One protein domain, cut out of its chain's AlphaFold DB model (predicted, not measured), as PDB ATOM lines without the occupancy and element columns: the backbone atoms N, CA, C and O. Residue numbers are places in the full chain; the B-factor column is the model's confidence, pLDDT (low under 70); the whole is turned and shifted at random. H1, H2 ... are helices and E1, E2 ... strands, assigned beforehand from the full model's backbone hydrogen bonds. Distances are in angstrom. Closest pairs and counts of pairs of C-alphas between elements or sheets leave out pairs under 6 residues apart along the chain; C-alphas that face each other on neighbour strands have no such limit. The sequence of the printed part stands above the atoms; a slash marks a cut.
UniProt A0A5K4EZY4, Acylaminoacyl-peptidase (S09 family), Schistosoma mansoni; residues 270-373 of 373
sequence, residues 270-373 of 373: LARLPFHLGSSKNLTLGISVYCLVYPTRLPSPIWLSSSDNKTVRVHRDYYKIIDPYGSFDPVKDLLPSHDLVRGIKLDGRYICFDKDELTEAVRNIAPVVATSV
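AT A GLANCE: This is residues 270 to 373 of the 373 residues of the protein "Acylaminoacyl-peptidase (S09 family)" of Schistosoma mansoni (UniProt A0A5K4EZY4). With little regular structure, the printed part makes a large open frame: hairpin E1-E2 stands at one end, the long link 291 to 341 loops round, and hairpin E3-E4 and H1 lead back toward it. The 104 residues, mixed in class with under half in named elements, run E1, E2, E3, E4, H1, with two antiparallel two-stranded sheets. The whole is extended, radius of gyration of the C-alphas 22.7 A, spanning 61 by 45 by 27 A.

IN THESE COORDINATES: Find C-alpha 270 at (41.530, 2.155, 31.068); E1 runs from there to 276, 18.6 A, and E2 spans 284 to 290, 18.8 A. E3 is 342 to 346, 13.4 A, E4 349 to 353, 13.1 A, and H1 355 to 365, 15.7 A, ending at (39.414, 19.953, 38.968).

HOW THE PARTS SIT: In hairpin E1-E2, look for N 275 and O 285, 2.7 A. In hairpin E3-E4, N 346 and O 349 are 2.8 A apart. Every O i to N i+4 pair of H1 is within hydrogen-bond range. H1 is apart from E1 and E2.

THE WHOLE: The printed part has no cut. The link E2 to E3 is long. Residues 362 to 373 are under pLDDT 70.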
ATOM      1  N   LEU A 270      41.920   1.483  29.834       80.60
ATOM      2  CA  LEU A 270      41.530   2.155  31.068       80.60
ATOM      3  C   LEU A 270      40.330   3.083  30.850       80.60
ATOM      4  O   LEU A 270      39.401   3.103  31.648       80.60
ATOM      5  N   ALA A 271      40.340   3.853  29.760       82.38
ATOM      6  CA  ALA A 271      39.289   4.823  29.473       82.38
ATOM      7  C   ALA A 271      39.160   5.104  27.973       82.38
ATOM      8  O   ALA A 271      40.096   4.911  27.195       82.38
ATOM      9  N   ARG A 272      37.995   5.615  27.567       86.05
ATOM     10  CA  ARG A 272      37.791   6.248  26.260       86.05
ATOM     11  C   ARG A 272      37.470   7.714  26.498       86.05
ATOM     12  O   ARG A 272      36.501   8.016  27.187       86.05
ATOM     13  N   LEU A 273      38.281   8.604  25.940       87.89
ATOM     14  CA  LEU A 273      38.199  10.039  26.190       87.89
ATOM     15  C   LEU A 273      38.014  10.799  24.869       87.89
ATOM     16  O   LEU A 273      38.582  10.400  23.847       87.89
ATOM     17  N   PRO A 274      37.235  11.891  24.854       89.52
ATOM     18  CA  PRO A 274      37.281  12.854  23.766       89.52
ATOM     19  C   PRO A 274      38.575  13.677  23.865       89.52
ATOM     20  O   PRO A 274      38.871  14.276  24.893       89.52
ATOM     21  N   PHE A 275      39.348  13.713  22.787       89.38
ATOM     22  CA  PHE A 275      40.550  14.523  22.638       89.38
ATOM     23  C   PHE A 275      40.246  15.711  21.727       89.38
ATOM     24  O   PHE A 275      40.049  15.552  20.520       89.38
ATOM     25  N   HIS A 276      40.156  16.899  22.317       89.89
ATOM     26  CA  HIS A 276      39.834  18.132  21.606       89.89
ATOM     27  C   HIS A 276      41.103  18.766  21.029       89.89
ATOM     28  O   HIS A 276      42.054  19.048  21.756       89.89
ATOM     29  N   LEU A 277      41.116  19.009  19.718       87.36
ATOM     30  CA  LEU A 277      42.186  19.739  19.048       87.36
ATOM     31  C   LEU A 277      41.844  21.235  19.041       87.36
ATOM     32  O   LEU A 277      41.108  21.724  18.184       87.36
ATOM     33  N   GLY A 278      42.389  21.953  20.025       85.94
ATOM     34  CA  GLY A 278      42.142  23.378  20.258       85.94
ATOM     35  C   GLY A 278      41.013  23.639  21.259       85.94
ATOM     36  O   GLY A 278      40.374  22.722  21.767       85.94
ATOM     37  N   SER A 279      40.758  24.916  21.551       81.59
ATOM     38  CA  SER A 279      39.757  25.319  22.553       81.59
ATOM     39  C   SER A 279      38.311  25.046  22.115       81.59
ATOM     40  O   SER A 279      37.403  25.036  22.944       81.59
ATOM     41  N   SER A 280      38.072  24.829  20.816       78.73
ATOM     42  CA  SER A 280      36.739  24.524  20.291       78.73
ATOM     43  C   SER A 280      36.462  23.017  20.305       78.73
ATOM     44  O   SER A 280      37.274  22.229  19.828       78.73
ATOM     45  N   LYS A 281      35.264  22.613  20.745       82.93
ATOM     46  CA  LYS A 281      34.810  21.206  20.718       82.93
ATOM     47  C   LYS A 281      34.487  20.679  19.308       82.93
ATOM     48  O   LYS A 281      34.123  19.515  19.157       82.93
ATOM     49  N   ASN A 282      34.622  21.509  18.275       86.13
ATOM     50  CA  ASN A 282      34.244  21.166  16.902       86.13
ATOM     51  C   ASN A 282      35.204  20.156  16.255       86.13
ATOM     52  O   ASN A 282      34.791  19.412  15.372       86.13
ATOM     53  N   LEU A 283      36.462  20.102  16.707       89.93
ATOM     54  CA  LEU A 283      37.458  19.143  16.235       89.93
ATOM     55  C   LEU A 283      37.829  18.185  17.372       89.93
ATOM     56  O   LEU A 283      38.749  18.438  18.146       89.93
ATOM     57  N   THR A 284      37.069  17.095  17.492       90.01
ATOM     58  CA  THR A 284      37.218  16.117  18.578       90.01
ATOM     59  C   THR A 284      37.549  14.735  18.030       90.01
ATOM     60  O   THR A 284      36.805  14.191  17.218       90.01
ATOM     61  N   LEU A 285      38.640  14.146  18.516       92.66
ATOM     62  CA  LEU A 285      39.046  12.773  18.234       92.66
ATOM     63  C   LEU A 285      38.640  11.864  19.399       92.66
ATOM     64  O   LEU A 285      38.841  12.207  20.556       92.66
ATOM     65  N   GLY A 286      38.083  10.686  19.126       90.52
ATOM     66  CA  GLY A 286      37.846   9.688  20.172       90.52
ATOM     67  C   GLY A 286      39.112   8.876  20.430       90.52
ATOM     68  O   GLY A 286      39.452   8.033  19.603       90.52
ATOM     69  N   ILE A 287      39.782   9.086  21.563       91.36
ATOM     70  CA  ILE A 287      40.994   8.342  21.932       91.36
ATOM     71  C   ILE A 287      40.684   7.263  22.971       91.36
ATOM     72  O   ILE A 287      39.770   7.395  23.785       91.36
ATOM     73  N   SER A 288      41.451   6.177  22.942       87.57
ATOM     74  CA  SER A 288      41.435   5.144  23.984       87.57
ATOM     75  C   SER A 288      42.746   5.210  24.754       87.57
ATOM     76  O   SER A 288      43.813   5.192  24.146       87.57
ATOM     77  N   VAL A 289      42.661   5.300  26.077       86.63
ATOM     78  CA  VAL A 289      43.812   5.317  26.980       86.63
ATOM     79  C   VAL A 289      44.040   3.903  27.491       86.63
ATOM     80  O   VAL A 289      43.109   3.262  27.983       86.63
ATOM     81  N   TYR A 290      45.277   3.429  27.379       83.03
ATOM     82  CA  TYR A 290      45.700   2.110  27.842       83.03
ATOM     83  C   TYR A 290      46.721   2.254  28.963       83.03
ATOM     84  O   TYR A 290      47.571   3.143  28.921       83.03
ATOM     85  N   CYS A 291      46.660   1.359  29.946       79.19
ATOM     86  CA  CYS A 291      47.692   1.246  30.968       79.19
ATOM     87  C   CYS A 291      48.662   0.127  30.561       79.19
ATOM     88  O   CYS A 291      48.323  -1.052  30.640       79.19
ATOM     89  N   LEU A 292      49.845   0.496  30.061       80.91
ATOM     90  CA  LEU A 292      50.863  -0.477  29.628       80.91
ATOM     91  C   LEU A 292      51.722  -0.993  30.789       80.91
ATOM     92  O   LEU A 292      52.325  -2.055  30.685       80.91
ATOM     93  N   VAL A 293      51.782  -0.238  31.886       82.63
ATOM     94  CA  VAL A 293      52.563  -0.570  33.078       82.63
ATOM     95  C   VAL A 293      51.671  -0.361  34.291       82.63
ATOM     96  O   VAL A 293      51.251   0.765  34.553       82.63
ATOM     97  N   TYR A 294      51.400  -1.436  35.030       76.14
ATOM     98  CA  TYR A 294      50.586  -1.405  36.242       76.14
ATOM     99  C   TYR A 294      51.356  -2.029  37.417       76.14
ATOM    100  O   TYR A 294      51.987  -3.077  37.239       76.14
ATOM    101  N   PRO A 295      51.339  -1.424  38.620       82.42
ATOM    102  CA  PRO A 295      52.008  -1.996  39.782       82.42
ATOM    103  C   PRO A 295      51.338  -3.309  40.200       82.42
ATOM    104  O   PRO A 295      50.147  -3.351  40.503       82.42
ATOM    105  N   THR A 296      52.115  -4.388  40.266       79.60
ATOM    106  CA  THR A 296      51.624  -5.671  40.782       79.60
ATOM    107  C   THR A 296      51.456  -5.577  42.293       79.60
ATOM    108  O   THR A 296      52.429  -5.369  43.016       79.60
ATOM    109  N   ARG A 297      50.219  -5.728  42.773       80.76
ATOM    110  CA  ARG A 297      49.895  -5.762  44.203       80.76
ATOM    111  C   ARG A 297      49.646  -7.202  44.639       80.76
ATOM    112  O   ARG A 297      49.119  -8.002  43.870       80.76
ATOM    113  N   LEU A 298      50.005  -7.517  45.881       84.28
ATOM    114  CA  LEU A 298      49.556  -8.752  46.522       84.28
ATOM    115  C   LEU A 298      48.016  -8.747  46.579       84.28
ATOM    116  O   LEU A 298      47.450  -7.714  46.952       84.28
ATOM    117  N   PRO A 299      47.337  -9.854  46.222       80.98
ATOM    118  CA  PRO A 299      45.888  -9.953  46.356       80.98
ATOM    119  C   PRO A 299      45.445  -9.664  47.793       80.98
ATOM    120  O   PRO A 299      46.081 -10.117  48.749       80.98
ATOM    121  N   SER A 300      44.354  -8.916  47.952       84.16
ATOM    122  CA  SER A 300      43.766  -8.672  49.267       84.16
ATOM    123  C   SER A 300      43.205  -9.977  49.852       84.16
ATOM    124  O   SER A 300      42.713 -10.838  49.114       84.16
ATOM    125  N   PRO A 301      43.285 -10.172  51.180       89.42
ATOM    126  CA  PRO A 301      42.695 -11.341  51.817       89.42
ATOM    127  C   PRO A 301      41.170 -11.341  51.636       89.42
ATOM    128  O   PRO A 301      40.518 -10.305  51.758       89.42
ATOM    129  N   ILE A 302      40.599 -12.520  51.383       87.92
ATOM    130  CA  ILE A 302      39.155 -12.717  51.209       87.92
ATOM    131  C   ILE A 302      38.583 -13.356  52.476       87.92
ATOM    132  O   ILE A 302      39.149 -14.309  53.011       87.92
ATOM    133  N   TRP A 303      37.439 -12.855  52.944       92.04
ATOM    134  CA  TRP A 303      36.734 -13.420  54.094       92.04
ATOM    135  C   TRP A 303      36.083 -14.754  53.735       92.04
ATOM    136  O   TRP A 303      35.310 -14.842  52.778       92.04
ATOM    137  N   LEU A 304      36.372 -15.782  54.531       95.45
ATOM    138  CA  LEU A 304      35.825 -17.123  54.367       95.45
ATOM    139  C   LEU A 304      35.008 -17.526  55.593       95.45
ATOM    140  O   LEU A 304      35.320 -17.161  56.726       95.45
ATOM    141  N   SER A 305      33.967 -18.312  55.353       95.08
ATOM    142  CA  SER A 305      33.198 -18.969  56.403       95.08
ATOM    143  C   SER A 305      34.038 -20.094  57.013       95.08
ATOM    144  O   SER A 305      34.561 -20.943  56.294       95.08
ATOM    145  N   SER A 306      34.173 -20.119  58.340       95.22
ATOM    146  CA  SER A 306      35.024 -21.096  59.038       95.22
ATOM    147  C   SER A 306      34.522 -22.537  58.929       95.22
ATOM    148  O   SER A 306      35.312 -23.468  59.057       95.22
ATOM    149  N   SER A 307      33.222 -22.741  58.696       96.05
ATOM    150  CA  SER A 307      32.629 -24.079  58.619       96.05
ATOM    151  C   SER A 307      32.856 -24.770  57.275       96.05
ATOM    152  O   SER A 307      32.926 -25.995  57.233       96.05
ATOM    153  N   ASP A 308      32.920 -24.013  56.176       95.14
ATOM    154  CA  ASP A 308      32.926 -24.570  54.815       95.14
ATOM    155  C   ASP A 308      33.925 -23.911  53.851       95.14
ATOM    156  O   ASP A 308      33.972 -24.287  52.681       95.14
ATOM    157  N   ASN A 309      34.733 -22.956  54.324       93.61
ATOM    158  CA  ASN A 309      35.723 -22.207  53.545       93.61
ATOM    159  C   ASN A 309      35.156 -21.519  52.291       93.61
ATOM    160  O   ASN A 309      35.903 -21.190  51.369       93.61
ATOM    161  N   LYS A 310      33.841 -21.280  52.236       93.86
ATOM    162  CA  LYS A 310      33.232 -20.513  51.145       93.86
ATOM    163  C   LYS A 310      33.423 -19.018  51.371       93.86
ATOM    164  O   LYS A 310      33.447 -18.549  52.507       93.86
ATOM    165  N   THR A 311      33.522 -18.270  50.276       91.49
ATOM    166  CA  THR A 311      33.639 -16.806  50.297       91.49
ATOM    167  C   THR A 311      32.404 -16.161  50.914       91.49
ATOM    168  O   THR A 311      31.280 -16.489  50.532       91.49
ATOM    169  N   VAL A 312      32.615 -15.213  51.824       91.52
ATOM    170  CA  VAL A 312      31.553 -14.450  52.488       91.52
ATOM    171  C   VAL A 312      31.412 -13.086  51.823       91.52
ATOM    172  O   VAL A 312      32.400 -12.413  51.537       91.52
ATOM    173  N   ARG A 313      30.168 -12.659  51.591       90.29
ATOM    174  CA  ARG A 313      29.878 -11.302  51.127       90.29
ATOM    175  C   ARG A 313      29.832 -10.361  52.329       90.29
ATOM    176  O   ARG A 313      28.999 -10.537  53.213       90.29
ATOM    177  N   VAL A 314      30.717  -9.371  52.347       87.43
ATOM    178  CA  VAL A 314      30.739  -8.339  53.388       87.43
ATOM    179  C   VAL A 314      29.783  -7.217  52.990       87.43
ATOM    180  O   VAL A 314      29.921  -6.629  51.919       87.43
ATOM    181  N   HIS A 315      28.817  -6.927  53.856       86.74
ATOM    182  CA  HIS A 315      27.958  -5.750  53.766       86.74
ATOM    183  C   HIS A 315      28.357  -4.770  54.870       86.74
ATOM    184  O   HIS A 315      28.643  -5.189  55.992       86.74
ATOM    185  N   ARG A 316      28.431  -3.480  54.533       85.78
ATOM    186  CA  ARG A 316      28.739  -2.400  55.474       85.78
ATOM    187  C   ARG A 316      27.555  -1.449  55.506       85.78
ATOM    188  O   ARG A 316      27.285  -0.799  54.500       85.78
ATOM    189  N   ASP A 317      26.911  -1.382  56.659       86.03
ATOM    190  CA  ASP A 317      25.785  -0.499  56.932       86.03
ATOM    191  C   ASP A 317      26.192   0.511  58.011       86.03
ATOM    192  O   ASP A 317      26.937   0.180  58.940       86.03
ATOM    193  N   TYR A 318      25.724   1.751  57.874       87.33
ATOM    194  CA  TYR A 318      26.000   2.833  58.817       87.33
ATOM    195  C   TYR A 318      24.776   3.070  59.696       87.33
ATOM    196  O   TYR A 318      23.659   3.131  59.191       87.33
ATOM    197  N   TYR A 319      24.983   3.235  61.003       88.95
ATOM    198  CA  TYR A 319      23.902   3.445  61.965       88.95
ATOM    199  C   TYR A 319      24.124   4.710  62.784       88.95
ATOM    200  O   TYR A 319      25.253   5.036  63.161       88.95
ATOM    201  N   LYS A 320      23.034   5.414  63.089       87.06
ATOM    202  CA  LYS A 320      23.046   6.531  64.024       87.06
ATOM    203  C   LYS A 320      23.069   5.995  65.453       87.06
ATOM    204  O   LYS A 320      22.182   5.262  65.869       87.06
ATOM    205  N   ILE A 321      24.069   6.403  66.222       86.11
ATOM    206  CA  ILE A 321      24.164   6.059  67.642       86.11
ATOM    207  C   ILE A 321      23.247   6.996  68.448       86.11
ATOM    208  O   ILE A 321      23.338   8.218  68.304       86.11
ATOM    209  N   ILE A 322      22.365   6.434  69.284       82.35
ATOM    210  CA  ILE A 322      21.378   7.198  70.072       82.35
ATOM    211  C   ILE A 322      21.978   7.722  71.386       82.35
ATOM    212  O   ILE A 322      21.620   8.809  71.840       82.35
ATOM    213  N   ASP A 323      22.884   6.964  72.006       83.60
ATOM    214  CA  ASP A 323      23.449   7.271  73.320       83.60
ATOM    215  C   ASP A 323      24.986   7.123  73.363       83.60
ATOM    216  O   ASP A 323      25.583   6.487  72.495       83.60
ATOM    217  N   PRO A 324      25.675   7.683  74.375       84.11
ATOM    218  CA  PRO A 324      27.130   7.545  74.509       84.11
ATOM    219  C   PRO A 324      27.635   6.101  74.684       84.11
ATOM    220  O   PRO A 324      28.845   5.887  74.662       84.11
ATOM    221  N   TYR A 325      26.741   5.127  74.890       85.18
ATOM    222  CA  TYR A 325      27.083   3.718  75.085       85.18
ATOM    223  C   TYR A 325      27.090   2.919  73.774       85.18
ATOM    224  O   TYR A 325      27.508   1.763  73.780       85.18
ATOM    225  N   GLY A 326      26.685   3.527  72.652       83.36
ATOM    226  CA  GLY A 326      26.688   2.876  71.342       83.36
ATOM    227  C   GLY A 326      25.384   2.160  70.992       83.36
ATOM    228  O   GLY A 326      25.392   1.329  70.088       83.36
ATOM    229  N   SER A 327      24.274   2.442  71.684       85.21
ATOM    230  CA  SER A 327      22.981   1.813  71.388       85.21
ATOM    231  C   SER A 327      22.398   2.306  70.055       85.21
ATOM    232  O   SER A 327      22.380   3.512  69.792       85.21
ATOM    233  N   PHE A 328      21.883   1.377  69.241       86.81
ATOM    234  CA  PHE A 328      21.168   1.640  67.983       86.81
ATOM    235  C   PHE A 328      20.100   0.559  67.707       86.81
ATOM    236  O   PHE A 328      20.243  -0.591  68.130       86.81
ATOM    237  N   ASP A 329      19.030   0.919  66.997       86.00
ATOM    238  CA  ASP A 329      18.006   0.037  66.427       86.00
ATOM    239  C   ASP A 329      18.360  -0.242  64.949       86.00
ATOM    240  O   ASP A 329      18.301   0.676  64.123       86.00
ATOM    241  N   PRO A 330      18.701  -1.491  64.568       83.53
ATOM    242  CA  PRO A 330      19.121  -1.830  63.206       83.53
ATOM    243  C   PRO A 330      18.097  -1.506  62.110       83.53
ATOM    244  O   PRO A 330      18.456  -1.463  60.937       83.53
ATOM    245  N   VAL A 331      16.821  -1.324  62.464       83.76
ATOM    246  CA  VAL A 331      15.755  -1.014  61.504       83.76
ATOM    247  C   VAL A 331      15.510   0.488  61.413       83.76
ATOM    248  O   VAL A 331      15.256   0.997  60.325       83.76
ATOM    249  N   LYS A 332      15.558   1.205  62.541       85.23
ATOM    250  CA  LYS A 332      15.195   2.633  62.591       85.23
ATOM    251  C   LYS A 332      16.375   3.575  62.428       85.23
ATOM    252  O   LYS A 332      16.191   4.661  61.891       85.23
ATOM    253  N   ASP A 333      17.550   3.169  62.894       87.09
ATOM    254  CA  ASP A 333      18.731   4.029  62.939       87.09
ATOM    255  C   ASP A 333      19.691   3.775  61.777       87.09
ATOM    256  O   ASP A 333      20.789   4.332  61.761       87.09
ATOM    257  N   LEU A 334      19.304   2.942  60.807       89.06
ATOM    258  CA  LEU A 334      20.045   2.779  59.561       89.06
ATOM    259  C   LEU A 334      20.123   4.136  58.850       89.06
ATOM    260  O   LEU A 334      19.094   4.721  58.526       89.06
ATOM    261  N   LEU A 335      21.341   4.614  58.605       86.20
ATOM    262  CA  LEU A 335      21.619   5.846  57.878       86.20
ATOM    263  C   LEU A 335      21.752   5.531  56.384       86.20
ATOM    264  O   LEU A 335      22.718   4.876  55.976       86.20
ATOM    265  N   PRO A 336      20.820   6.007  55.542       84.28
ATOM    266  CA  PRO A 336      20.998   5.979  54.103       84.28
ATOM    267  C   PRO A 336      22.232   6.782  53.690       84.28
ATOM    268  O   PRO A 336      22.582   7.791  54.298       84.28
ATOM    269  N   SER A 337      22.856   6.398  52.578       79.94
ATOM    270  CA  SER A 337      24.057   7.077  52.079       79.94
ATOM    271  C   SER A 337      23.856   8.562  51.746       79.94
ATOM    272  O   SER A 337      24.838   9.289  51.689       79.94
ATOM    273  N   HIS A 338      22.621   8.999  51.476       80.14
ATOM    274  CA  HIS A 338      22.301  10.401  51.177       80.14
ATOM    275  C   HIS A 338      22.190  11.283  52.428       80.14
ATOM    276  O   HIS A 338      22.277  12.496  52.303       80.14
ATOM    277  N   ASP A 339      22.049  10.688  53.617       82.83
ATOM    278  CA  ASP A 339      22.013  11.418  54.892       82.83
ATOM    279  C   ASP A 339      23.418  11.600  55.498       82.83
ATOM    280  O   ASP A 339      23.596  12.292  56.504       82.83
ATOM    281  N   LEU A 340      24.432  10.962  54.905       82.51
ATOM    282  CA  LEU A 340      25.821  11.075  55.329       82.51
ATOM    283  C   LEU A 340      26.469  12.302  54.687       82.51
ATOM    284  O   LEU A 340      26.696  12.343  53.480       82.51
ATOM    285  N   VAL A 341      26.848  13.261  55.529       83.74
ATOM    286  CA  VAL A 341      27.647  14.424  55.132       83.74
ATOM    287  C   VAL A 341      29.107  14.158  55.484       83.74
ATOM    288  O   VAL A 341      29.423  13.682  56.581       83.74
ATOM    289  N   ARG A 342      30.019  14.447  54.556       81.72
ATOM    290  CA  ARG A 342      31.463  14.323  54.788       81.72
ATOM    291  C   ARG A 342      32.009  15.679  55.212       81.72
ATOM    292  O   ARG A 342      31.500  16.710  54.797       81.72
ATOM    293  N   GLY A 343      33.044  15.718  56.042       84.30
ATOM    294  CA  GLY A 343      33.620  16.998  56.434       84.30
ATOM    295  C   GLY A 343      35.022  16.900  56.999       84.30
ATOM    296  O   GLY A 343      35.425  15.868  57.533       84.30
ATOM    297  N   ILE A 344      35.755  18.004  56.889       87.17
ATOM    298  CA  ILE A 344      37.117  18.165  57.390       87.17
ATOM    299  C   ILE A 344      37.086  19.183  58.529       87.17
ATOM    300  O   ILE A 344      36.432  20.224  58.444       87.17
ATOM    301  N   LYS A 345      37.807  18.896  59.613       88.81
ATOM    302  CA  LYS A 345      37.974  19.836  60.722       88.81
ATOM    303  C   LYS A 345      39.237  20.669  60.513       88.81
ATOM    304  O   LYS A 345      40.338  20.135  60.603       88.81
ATOM    305  N   LEU A 346      39.082  21.974  60.294       87.75
ATOM    306  CA  LEU A 346      40.179  22.935  60.147       87.75
ATOM    307  C   LEU A 346      40.040  24.050  61.188       87.75
ATOM    308  O   LEU A 346      39.001  24.701  61.272       87.75
ATOM    309  N   ASP A 347      41.083  24.252  61.995       87.99
ATOM    310  CA  ASP A 347      41.163  25.306  63.026       87.99
ATOM    311  C   ASP A 347      39.908  25.409  63.926       87.99
ATOM    312  O   ASP A 347      39.323  26.465  64.156       87.99
ATOM    313  N   GLY A 348      39.417  24.251  64.381       87.43
ATOM    314  CA  GLY A 348      38.238  24.161  65.248       87.43
ATOM    315  C   GLY A 348      36.886  24.315  64.543       87.43
ATOM    316  O   GLY A 348      35.858  24.111  65.187       87.43
ATOM    317  N   ARG A 349      36.860  24.601  63.239       87.60
ATOM    318  CA  ARG A 349      35.639  24.653  62.425       87.60
ATOM    319  C   ARG A 349      35.506  23.391  61.582       87.60
ATOM    320  O   ARG A 349      36.497  22.853  61.097       87.60
ATOM    321  N   TYR A 350      34.278  22.917  61.421       87.97
ATOM    322  CA  TYR A 350      33.962  21.823  60.508       87.97
ATOM    323  C   TYR A 350      33.535  22.418  59.174       87.97
ATOM    324  O   TYR A 350      32.644  23.266  59.134       87.97
ATOM    325  N   ILE A 351      34.193  21.990  58.105       87.22
ATOM    326  CA  ILE A 351      33.778  22.265  56.734       87.22
ATOM    327  C   ILE A 351      33.149  20.978  56.234       87.22
ATOM    328  O   ILE A 351      33.837  19.967  56.110       87.22
ATOM    329  N   CYS A 352      31.840  21.017  56.037       87.54
ATOM    330  CA  CYS A 352      31.052  19.882  55.598       87.54
ATOM    331  C   CYS A 352      30.707  20.049  54.120       87.54
ATOM    332  O   CYS A 352      30.461  21.172  53.686       87.54
ATOM    333  N   PHE A 353      30.688  18.940  53.396       84.83
ATOM    334  CA  PHE A 353      30.350  18.856  51.990       84.83
ATOM    335  C   PHE A 353      29.317  17.758  51.792       84.83
ATOM    336  O   PHE A 353      29.455  16.650  52.334       84.83
ATOM    337  N   ASP A 354      28.317  18.054  50.975       82.78
ATOM    338  CA  ASP A 354      27.422  17.022  50.480       82.78
ATOM    339  C   ASP A 354      28.151  16.146  49.453       82.78
ATOM    340  O   ASP A 354      29.126  16.549  48.811       82.78
ATOM    341  N   LYS A 355      27.674  14.911  49.271       79.58
ATOM    342  CA  LYS A 355      28.270  13.974  48.307       79.58
ATOM    343  C   LYS A 355      28.277  14.538  46.881       79.58
ATOM    344  O   LYS A 355      29.232  14.324  46.132       79.58
ATOM    345  N   ASP A 356      27.226  15.269  46.519       81.62
ATOM    346  CA  ASP A 356      27.109  15.906  45.209       81.62
ATOM    347  C   ASP A 356      28.124  17.046  45.052       81.62
ATOM    348  O   ASP A 356      28.773  17.132  44.011       81.62
ATOM    349  N   GLU A 357      28.365  17.840  46.103       83.18
ATOM    350  CA  GLU A 357      29.378  18.904  46.094       83.18
ATOM    351  C   GLU A 357      30.791  18.346  45.904       83.18
ATOM    352  O   GLU A 357      31.561  18.874  45.100       83.18
ATOM    353  N   LEU A 358      31.131  17.249  46.592       80.85
ATOM    354  CA  LEU A 358      32.419  16.571  46.409       80.85
ATOM    355  C   LEU A 358      32.563  16.031  44.983       80.85
ATOM    356  O   LEU A 358      33.585  16.247  44.330       80.85
ATOM    357  N   THR A 359      31.512  15.396  44.466       78.58
ATOM    358  CA  THR A 359      31.507  14.847  43.105       78.58
ATOM    359  C   THR A 359      31.664  15.951  42.052       78.58
ATOM    360  O   THR A 359      32.393  15.782  41.069       78.58
ATOM    361  N   GLU A 360      31.010  17.100  42.239       77.73
ATOM    362  CA  GLU A 360      31.154  18.268  41.367       77.73
ATOM    363  C   GLU A 360      32.536  18.915  41.480       77.73
ATOM    364  O   GLU A 360      33.136  19.248  40.455       77.73
ATOM    365  N   ALA A 361      33.083  19.050  42.691       72.05
ATOM    366  CA  ALA A 361      34.423  19.588  42.907       72.05
ATOM    367  C   ALA A 361      35.485  18.751  42.177       72.05
ATOM    368  O   ALA A 361      36.313  19.305  41.452       72.05
ATOM    369  N   VAL A 362      35.410  17.418  42.275       67.98
ATOM    370  CA  VAL A 362      36.302  16.500  41.548       67.98
ATOM    371  C   VAL A 362      36.162  16.671  40.031       67.98
ATOM    372  O   VAL A 362      37.167  16.747  39.319       67.98
ATOM    373  N   ARG A 363      34.933  16.808  39.512       63.75
ATOM    374  CA  ARG A 363      34.693  17.057  38.076       63.75
ATOM    375  C   ARG A 363      35.256  18.394  37.599       63.75
ATOM    376  O   ARG A 363      35.726  18.467  36.468       63.75
ATOM    377  N   ASN A 364      35.224  19.424  38.441       63.27
ATOM    378  CA  ASN A 364      35.721  20.759  38.104       63.27
ATOM    379  C   ASN A 364      37.259  20.854  38.125       63.27
ATOM    380  O   ASN A 364      37.823  21.708  37.443       63.27
ATOM    381  N   ILE A 365      37.942  19.986  38.880       60.82
ATOM    382  CA  ILE A 365      39.414  19.953  38.968       60.82
ATOM    383  C   ILE A 365      40.039  19.172  37.793       60.82
ATOM    384  O   ILE A 365      41.167  19.459  37.384       60.82
ATOM    385  N   ALA A 366      39.312  18.237  37.175       51.04
ATOM    386  CA  ALA A 366      39.767  17.528  35.980       51.04
ATOM    387  C   ALA A 366      39.714  18.429  34.721       51.04
ATOM    388  O   ALA A 366      38.678  18.985  34.366       51.04
ATOM    389  N   PRO A 367      40.803  18.484  33.947       49.71
ATOM    390  CA  PRO A 367      41.712  19.614  33.795       49.71
ATOM    391  C   PRO A 367      41.146  20.831  33.036       49.71
ATOM    392  O   PRO A 367      40.904  20.788  31.828       49.71
ATOM    393  N   VAL A 368      41.158  21.989  33.703       37.22
ATOM    394  CA  VAL A 368      41.417  23.297  33.069       37.22
ATOM    395  C   VAL A 368      42.919  23.365  32.750       37.22
ATOM    396  O   VAL A 368      43.685  24.059  33.404       37.22
ATOM    397  N   VAL A 369      43.385  22.576  31.777       34.32
ATOM    398  CA  VAL A 369      44.765  22.647  31.254       34.32
ATOM    399  C   VAL A 369      44.700  22.647  29.727       34.32
ATOM    400  O   VAL A 369      45.098  21.698  29.064       34.32
ATOM    401  N   ALA A 370      44.115  23.708  29.166       35.69
ATOM    402  CA  ALA A 370      44.209  24.052  27.742       35.69
ATOM    403  C   ALA A 370      43.842  25.530  27.485       35.69
ATOM    404  O   ALA A 370      43.129  25.838  26.535       35.69
ATOM    405  N   THR A 371      44.299  26.460  28.332       29.36
ATOM    406  CA  THR A 371      44.191  27.910  28.079       29.36
ATOM    407  C   THR A 371      45.382  28.659  28.685       29.36
ATOM    408  O   THR A 371      45.249  29.297  29.724       29.36
ATOM    409  N   SER A 372      46.556  28.567  28.053       27.81
ATOM    410  CA  SER A 372      47.603  29.603  28.128       27.81
ATOM    411  C   SER A 372      48.616  29.441  26.981       27.81
ATOM    412  O   SER A 372      49.681  28.855  27.169       27.81
ATOM    413  N   VAL A 373      48.267  29.942  25.792       33.06
ATOM    414  CA  VAL A 373      49.166  30.683  24.885       33.06
ATOM    415  C   VAL A 373      48.337  31.793  24.265       33.06
ATOM    416  O   VAL A 373      47.206  31.474  23.828       33.06
TER     417      VAL A 373